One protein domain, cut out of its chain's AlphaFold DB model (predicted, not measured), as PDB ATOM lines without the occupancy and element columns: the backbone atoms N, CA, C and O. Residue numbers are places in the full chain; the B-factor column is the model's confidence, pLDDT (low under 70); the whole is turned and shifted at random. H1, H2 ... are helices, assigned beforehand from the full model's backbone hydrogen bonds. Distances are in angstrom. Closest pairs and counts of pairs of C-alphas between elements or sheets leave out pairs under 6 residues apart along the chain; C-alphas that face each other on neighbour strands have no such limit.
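What this domain is: This is residues 4 to 63 of the 66 residues of an uncharacterized protein of Candidatus Bathyarchaeota archaeon (UniProt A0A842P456). A helical hairpin, H2 with H3, is crossed on one side by a third helix, H4, which packs on both, and the three centres make a triangle. The short H1 packs on the beginning of H2, away from H3 and H4. The printed part has 60 residues with four named helices, in the order H1, H2, H3, H4, and no named strand; the class is all helix. It is compact and rounded, with a radius of gyration of the C-alphas of 10.5 A and spans of 28 by 21 by 14 A.

Where its parts are: H2, the longest helix, is residues 11 to 27, 24.4 A from C-alpha 11 at (137.175, 127.608, 283.297) to C-alpha 27. H3 is residues 31 to 42, 16.8 A long. H4 is residues 50 to 62, 18.6 A long, ending with C-alpha 62 at (139.993, 103.399, 284.247). H1 is residues 4 to 7, 5.4 A long, beginning with C-alpha 4 at (145.701, 126.443, 276.165).

How they stand to each other: H2 is the hub, touching the 3 other helices. H2 and H3 form a hairpin, opposite ways at a shallow tilt of 14 degrees; their closest C-alphas, of Ala 22 and Tyr 34, are 4.8 A apart. With residues 15 to 19 alone, H2 touches residues 50 to 55 of H4, the same way at a steep tilt of 41 degrees; the closest C-alphas, of Thr 15 and Gly 51, are 4.3 A apart. H3 and H4 touch, opposite ways at a steep tilt of 49 degrees, with the closest C-alphas, of Leu 38 and Ala 55, 4.9 A apart. The helix packing is mostly crossed, but only just: 1 of these 3 pairs is at a shallow tilt. H1 touches H2 at residues 13 to 18 alone, the closest C-alphas being those of Ala 6 and Val 14, 5.0 A apart; H1 is apart from H3 and H4. In H2, H3 and H4 every O i to N i+4 pair is within hydrogen-bond range; H1 is too short for such a pair, and its 1 O i to N i+3 pair is not within range.

The domain as a whole: The two farthest C-alphas, of Glu 9 and Gly 63, are 30.9 A apart. The printed part has no cut. The links H1 to H2 and H2 to H3 are tight, and H3 to H4 is short, with 7 residues. The mean pLDDT of the printed part is 85.2; residues 4 to 14 are under 70.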
ATOM      1  N   SER A   4     145.187 125.070 276.043       66.75
ATOM      2  CA  SER A   4     145.701 126.443 276.165       66.75
ATOM      3  C   SER A   4     144.746 127.502 275.605       66.75
ATOM      4  O   SER A   4     144.554 128.523 276.250       66.75
ATOM      5  N   ALA A   5     144.080 127.227 274.479       60.75
ATOM      6  CA  ALA A   5     143.088 128.136 273.900       60.75
ATOM      7  C   ALA A   5     141.762 128.180 274.691       60.75
ATOM      8  O   ALA A   5     141.153 129.235 274.810       60.75
ATOM      9  N   ALA A   6     141.320 127.061 275.275       62.16
ATOM     10  CA  ALA A   6     140.074 127.015 276.051       62.16
ATOM     11  C   ALA A   6     140.208 127.718 277.416       62.16
ATOM     12  O   ALA A   6     139.237 128.274 277.929       62.16
ATOM     13  N   ARG A   7     141.420 127.727 277.996       64.69
ATOM     14  CA  ARG A   7     141.725 128.422 279.260       64.69
ATOM     15  C   ARG A   7     141.601 129.941 279.153       64.69
ATOM     16  O   ARG A   7     141.280 130.572 280.154       64.69
ATOM     17  N   GLU A   8     141.840 130.512 277.973       62.59
ATOM     18  CA  GLU A   8     141.715 131.958 277.740       62.59
ATOM     19  C   GLU A   8     140.253 132.432 277.725       62.59
ATOM     20  O   GLU A   8     139.988 133.605 277.972       62.59
ATOM     21  N   GLU A   9     139.299 131.526 277.485       61.66
ATOM     22  CA  GLU A   9     137.884 131.867 277.325       61.66
ATOM     23  C   GLU A   9     137.096 131.764 278.643       61.66
ATOM     24  O   GLU A   9     136.366 132.688 278.997       61.66
ATOM     25  N   SER A  10     137.232 130.656 279.388       65.69
ATOM     26  CA  SER A  10     136.746 130.497 280.776       65.69
ATOM     27  C   SER A  10     137.045 129.096 281.324       65.69
ATOM     28  O   SER A  10     137.155 128.133 280.566       65.69
ATOM     29  N   SER A  11     137.062 128.930 282.652       63.25
ATOM     30  CA  SER A  11     137.175 127.608 283.297       63.25
ATOM     31  C   SER A  11     136.026 126.653 282.932       63.25
ATOM     32  O   SER A  11     136.239 125.450 282.813       63.25
ATOM     33  N   LEU A  12     134.822 127.168 282.662       62.44
ATOM     34  CA  LEU A  12     133.701 126.374 282.144       62.44
ATOM     35  C   LEU A  12     133.939 125.920 280.697       62.44
ATOM     36  O   LEU A  12     133.697 124.752 280.381       62.44
ATOM     37  N   GLY A  13     134.468 126.805 279.846       66.50
ATOM     38  CA  GLY A  13     134.872 126.484 278.473       66.50
ATOM     39  C   GLY A  13     135.922 125.373 278.421       66.50
ATOM     40  O   GLY A  13     135.822 124.472 277.588       66.50
ATOM     41  N   VAL A  14     136.856 125.358 279.379       69.19
ATOM     42  CA  VAL A  14     137.844 124.277 279.550       69.19
ATOM     43  C   VAL A  14     137.167 122.928 279.794       69.19
ATOM     44  O   VAL A  14     137.546 121.948 279.159       69.19
ATOM     45  N   THR A  15     136.143 122.859 280.649       75.56
ATOM     46  CA  THR A  15     135.460 121.582 280.938       75.56
ATOM     47  C   THR A  15     134.645 121.061 279.747       75.56
ATOM     48  O   THR A  15     134.709 119.875 279.425       75.56
ATOM     49  N   ALA A  16     133.906 121.934 279.051       77.06
ATOM     50  CA  ALA A  16     133.048 121.534 277.934       77.06
ATOM     51  C   ALA A  16     133.859 121.159 276.683       77.06
ATOM     52  O   ALA A  16     133.707 120.063 276.139       77.06
ATOM     53  N   SER A  17     134.756 122.051 276.256       78.88
ATOM     54  CA  SER A  17     135.620 121.827 275.094       78.88
ATOM     55  C   SER A  17     136.651 120.738 275.373       78.88
ATOM     56  O   SER A  17     136.919 119.912 274.498       78.88
ATOM     57  N   GLY A  18     137.176 120.681 276.603       79.31
ATOM     58  CA  GLY A  18     138.108 119.643 277.028       79.31
ATOM     59  C   GLY A  18     137.520 118.251 276.883       79.31
ATOM     60  O   GLY A  18     138.155 117.391 276.283       79.31
ATOM     61  N   ASN A  19     136.264 118.050 277.275       80.62
ATOM     62  CA  ASN A  19     135.618 116.756 277.071       80.62
ATOM     63  C   ASN A  19     135.333 116.407 275.613       80.62
ATOM     64  O   ASN A  19     135.457 115.242 275.235       80.62
ATOM     65  N   GLY A  20     134.970 117.385 274.781       85.50
ATOM     66  CA  GLY A  20     134.808 117.147 273.345       85.50
ATOM     67  C   GLY A  20     136.100 116.621 272.711       85.50
ATOM     68  O   GLY A  20     136.090 115.615 272.001       85.50
ATOM     69  N   ILE A  21     137.225 117.263 273.035       86.56
ATOM     70  CA  ILE A  21     138.556 116.874 272.553       86.56
ATOM     71  C   ILE A  21     138.993 115.532 273.164       86.56
ATOM     72  O   ILE A  21     139.528 114.684 272.448       86.56
ATOM     73  N   ALA A  22     138.717 115.301 274.452       87.75
ATOM     74  CA  ALA A  22     139.046 114.055 275.145       87.75
ATOM     75  C   ALA A  22     138.388 112.865 274.430       87.75
ATOM     76  O   ALA A  22     139.058 111.914 274.021       87.75
ATOM     77  N   ASN A  23     137.079 112.961 274.191       87.75
ATOM     78  CA  ASN A  23     136.329 111.917 273.502       87.75
ATOM     79  C   ASN A  23     136.823 111.689 272.070       87.75
ATOM     80  O   ASN A  23     136.835 110.547 271.608       87.75
ATOM     81  N   TRP A  24     137.282 112.736 271.379       91.94
ATOM     82  CA  TRP A  24     137.916 112.577 270.073       91.94
ATOM     83  C   TRP A  24     139.208 111.754 270.165       91.94
ATOM     84  O   TRP A  24     139.384 110.836 269.362       91.94
ATOM     85  N   PHE A  25     140.085 112.004 271.146       91.75
ATOM     86  CA  PHE A  25     141.282 111.174 271.342       91.75
ATOM     87  C   PHE A  25     140.922 109.712 271.588       91.75
ATOM     88  O   PHE A  25     141.454 108.836 270.905       91.75
ATOM     89  N   ARG A  26     139.961 109.459 272.483       92.00
ATOM     90  CA  ARG A  26     139.479 108.106 272.782       92.00
ATOM     91  C   ARG A  26     138.941 107.405 271.532       92.00
ATOM     92  O   ARG A  26     139.323 106.275 271.249       92.00
ATOM     93  N   PHE A  27     138.116 108.091 270.741       93.38
ATOM     94  CA  PHE A  27     137.561 107.541 269.499       93.38
ATOM     95  C   PHE A  27     138.642 107.202 268.459       93.38
ATOM     96  O   PHE A  27     138.498 106.247 267.703       93.38
ATOM     97  N   ASN A  28     139.747 107.951 268.444       96.19
ATOM     98  CA  ASN A  28     140.885 107.710 267.556       96.19
ATOM     99  C   ASN A  28     141.933 106.747 268.154       96.19
ATOM    100  O   ASN A  28     143.047 106.675 267.638       96.19
ATOM    101  N   GLY A  29     141.615 106.036 269.243       95.50
ATOM    102  CA  GLY A  29     142.524 105.082 269.890       95.50
ATOM    103  C   GLY A  29     143.709 105.724 270.621       95.50
ATOM    104  O   GLY A  29     144.665 105.036 270.966       95.50
ATOM    105  N   GLN A  30     143.670 107.036 270.861       95.62
ATOM    106  CA  GLN A  30     144.710 107.787 271.572       95.62
ATOM    107  C   GLN A  30     144.390 107.848 273.076       95.62
ATOM    108  O   GLN A  30     144.189 108.927 273.635       95.62
ATOM    109  N   GLU A  31     144.320 106.680 273.724       94.31
ATOM    110  CA  GLU A  31     143.902 106.524 275.130       94.31
ATOM    111  C   GLU A  31     144.769 107.356 276.097       94.31
ATOM    112  O   GLU A  31     144.243 108.027 276.979       94.31
ATOM    113  N   GLU A  32     146.088 107.399 275.889       93.50
ATOM    114  CA  GLU A  32     147.018 108.165 276.739       93.50
ATOM    115  C   GLU A  32     146.693 109.666 276.747       93.50
ATOM    116  O   GLU A  32     146.648 110.300 277.800       93.50
ATOM    117  N   ARG A  33     146.387 110.232 275.572       91.00
ATOM    118  CA  ARG A  33     146.030 111.653 275.425       91.00
ATOM    119  C   ARG A  33     144.649 111.959 275.987       91.00
ATOM    120  O   ARG A  33     144.406 113.071 276.445       91.00
ATOM    121  N   TYR A  34     143.743 110.987 275.935       93.88
ATOM    122  CA  TYR A  34     142.455 111.086 276.606       93.88
ATOM    123  C   TYR A  34     142.654 111.208 278.121       93.88
ATOM    124  O   TYR A  34     142.179 112.181 278.703       93.88
ATOM    125  N   VAL A  35     143.432 110.306 278.731       93.94
ATOM    126  CA  VAL A  35     143.736 110.335 280.174       93.94
ATOM    127  C   VAL A  35     144.426 111.634 280.587       93.94
ATOM    128  O   VAL A  35     144.015 112.247 281.571       93.94
ATOM    129  N   GLU A  36     145.436 112.082 279.833       92.31
ATOM    130  CA  GLU A  36     146.129 113.354 280.089       92.31
ATOM    131  C   GLU A  36     145.138 114.524 280.161       92.31
ATOM    132  O   GLU A  36     145.205 115.352 281.071       92.31
ATOM    133  N   LEU A  37     144.170 114.558 279.241       90.31
ATOM    134  CA  LEU A  37     143.189 115.631 279.184       90.31
ATOM    135  C   LEU A  37     142.170 115.567 280.322       90.31
ATOM    136  O   LEU A  37     141.792 116.612 280.849       90.31
ATOM    137  N   LEU A  38     141.745 114.368 280.729       92.50
ATOM    138  CA  LEU A  38     140.865 114.214 281.887       92.50
ATOM    139  C   LEU A  38     141.546 114.708 283.168       92.50
ATOM    140  O   LEU A  38     140.926 115.451 283.926       92.50
ATOM    141  N   LYS A  39     142.828 114.365 283.369       92.56
ATOM    142  CA  LYS A  39     143.645 114.858 284.495       92.56
ATOM    143  C   LYS A  39     143.768 116.382 284.462       92.56
ATOM    144  O   LYS A  39     143.584 117.053 285.476       92.56
ATOM    145  N   GLU A  40     143.989 116.949 283.275       88.25
ATOM    146  CA  GLU A  40     144.002 118.401 283.091       88.25
ATOM    147  C   GLU A  40     142.658 119.042 283.491       88.25
ATOM    148  O   GLU A  40     142.653 120.059 284.187       88.25
ATOM    149  N   VAL A  41     141.524 118.444 283.112       88.19
ATOM    150  CA  VAL A  41     140.181 118.938 283.462       88.19
ATOM    151  C   VAL A  41     139.925 118.875 284.975       88.19
ATOM    152  O   VAL A  41     139.471 119.874 285.541       88.19
ATOM    153  N   VAL A  42     140.242 117.760 285.642       90.81
ATOM    154  CA  VAL A  42     140.012 117.614 287.097       90.81
ATOM    155  C   VAL A  42     140.992 118.424 287.952       90.81
ATOM    156  O   VAL A  42     140.750 118.641 289.132       90.81
ATOM    157  N   SER A  43     142.068 118.947 287.358       89.50
ATOM    158  CA  SER A  43     142.961 119.913 288.017       89.50
ATOM    159  C   SER A  43     142.408 121.346 288.083       89.50
ATOM    160  O   SER A  43     143.053 122.233 288.640       89.50
ATOM    161  N   THR A  44     141.245 121.609 287.477       85.06
ATOM    162  CA  THR A  44     140.604 122.933 287.497       85.06
ATOM    163  C   THR A  44     139.658 123.083 288.690       85.06
ATOM    164  O   THR A  44     139.076 122.110 289.145       85.06
ATOM    165  N   ASP A  45     139.381 124.313 289.132       85.44
ATOM    166  CA  ASP A  45     138.371 124.567 290.179       85.44
ATOM    167  C   ASP A  45     136.915 124.487 289.660       85.44
ATOM    168  O   ASP A  45     135.964 124.893 290.331       85.44
ATOM    169  N   ALA A  46     136.703 123.987 288.438       85.19
ATOM    170  CA  ALA A  46     135.411 123.973 287.755       85.19
ATOM    171  C   ALA A  46     134.567 122.727 288.086       85.19
ATOM    172  O   ALA A  46     133.931 122.160 287.198       85.19
ATOM    173  N   TRP A  47     134.528 122.323 289.363       85.50
ATOM    174  CA  TRP A  47     133.858 121.097 289.826       85.50
ATOM    175  C   TRP A  47     132.388 120.993 289.383       85.50
ATOM    176  O   TRP A  47     131.918 119.931 288.982       85.50
ATOM    177  N   SER A  48     131.655 122.113 289.385       86.81
ATOM    178  CA  SER A  48     130.249 122.152 288.957       86.81
ATOM    179  C   SER A  48     130.049 122.031 287.439       86.81
ATOM    180  O   SER A  48     128.910 121.979 286.971       86.81
ATOM    181  N   GLY A  49     131.123 122.046 286.648       85.50
ATOM    182  CA  GLY A  49     131.068 121.847 285.207       85.50
ATOM    183  C   GLY A  49     130.801 120.381 284.885       85.50
ATOM    184  O   GLY A  49     131.508 119.496 285.361       85.50
ATOM    185  N   PHE A  50     129.827 120.107 284.013       86.56
ATOM    186  CA  PHE A  50     129.544 118.733 283.573       86.56
ATOM    187  C   PHE A  50     130.804 118.031 283.051       86.56
ATOM    188  O   PHE A  50     130.938 116.815 283.178       86.56
ATOM    189  N   GLY A  51     131.732 118.805 282.474       89.00
ATOM    190  CA  GLY A  51     132.944 118.251 281.921       89.00
ATOM    191  C   GLY A  51     133.871 117.646 282.977       89.00
ATOM    192  O   GLY A  51     134.411 116.559 282.786       89.00
ATOM    193  N   TYR A  52     133.952 118.312 284.127       91.38
ATOM    194  CA  TYR A  52     134.698 117.863 285.294       91.38
ATOM    195  C   TYR A  52     134.134 116.549 285.851       91.38
ATOM    196  O   TYR A  52     134.873 115.586 286.034       91.38
ATOM    197  N   ILE A  53     132.811 116.473 286.031       91.88
ATOM    198  CA  ILE A  53     132.131 115.282 286.572       91.88
ATOM    199  C   ILE A  53     132.382 114.045 285.695       91.88
ATOM    200  O   ILE A  53     132.619 112.949 286.201       91.88
ATOM    201  N   ILE A  54     132.328 114.210 284.370       92.19
ATOM    202  CA  ILE A  54     132.627 113.125 283.425       92.19
ATOM    203  C   ILE A  54     134.091 112.693 283.550       92.19
ATOM    204  O   ILE A  54     134.355 111.494 283.602       92.19
ATOM    205  N   ALA A  55     135.023 113.647 283.642       92.75
ATOM    206  CA  ALA A  55     136.444 113.348 283.760       92.75
ATOM    207  C   ALA A  55     136.773 112.560 285.039       92.75
ATOM    208  O   ALA A  55     137.474 111.554 284.959       92.75
ATOM    209  N   GLU A  56     136.204 112.937 286.190       94.06
ATOM    210  CA  GLU A  56     136.343 112.155 287.429       94.06
ATOM    211  C   GLU A  56     135.774 110.739 287.287       94.06
ATOM    212  O   GLU A  56     136.415 109.762 287.682       94.06
ATOM    213  N   ALA A  57     134.573 110.614 286.712       94.88
ATOM    214  CA  ALA A  57     133.920 109.321 286.544       94.88
ATOM    215  C   ALA A  57     134.717 108.385 285.623       94.88
ATOM    216  O   ALA A  57     134.806 107.185 285.895       94.88
ATOM    217  N   ASP A  58     135.290 108.916 284.545       94.69
ATOM    218  CA  ASP A  58     136.075 108.133 283.597       94.69
ATOM    219  C   ASP A  58     137.438 107.739 284.168       94.69
ATOM    220  O   ASP A  58     137.769 106.553 284.129       94.69
ATOM    221  N   LEU A  59     138.171 108.663 284.803       95.31
ATOM    222  CA  LEU A  59     139.424 108.334 285.498       95.31
ATOM    223  C   LEU A  59     139.207 107.224 286.536       95.31
ATOM    224  O   LEU A  59     139.951 106.239 286.557       95.31
ATOM    225  N   HIS A  60     138.125 107.310 287.317       96.44
ATOM    226  CA  HIS A  60     137.768 106.272 288.282       96.44
ATOM    227  C   HIS A  60     137.511 104.907 287.621       96.44
ATOM    228  O   HIS A  60     138.030 103.894 288.089       96.44
ATOM    229  N   ARG A  61     136.747 104.855 286.518       95.00
ATOM    230  CA  ARG A  61     136.487 103.598 285.782       95.00
ATOM    231  C   ARG A  61     137.753 102.988 285.188       95.00
ATOM    232  O   ARG A  61     137.824 101.770 285.052       95.00
ATOM    233  N   MET A  62     138.717 103.825 284.820       93.94
ATOM    234  CA  MET A  62     139.993 103.399 284.247       93.94
ATOM    235  C   MET A  62     141.008 102.960 285.308       93.94
ATOM    236  O   MET A  62     142.025 102.368 284.957       93.94
ATOM    237  N   GLY A  63     140.743 103.216 286.595       95.69
ATOM    238  CA  GLY A  63     141.717 102.993 287.665       95.69
ATOM    239  C   GLY A  63     142.862 104.012 287.658       95.69
ATOM    240  O   GLY A  63     143.918 103.750 288.227       95.69
TER     241      GLY A  63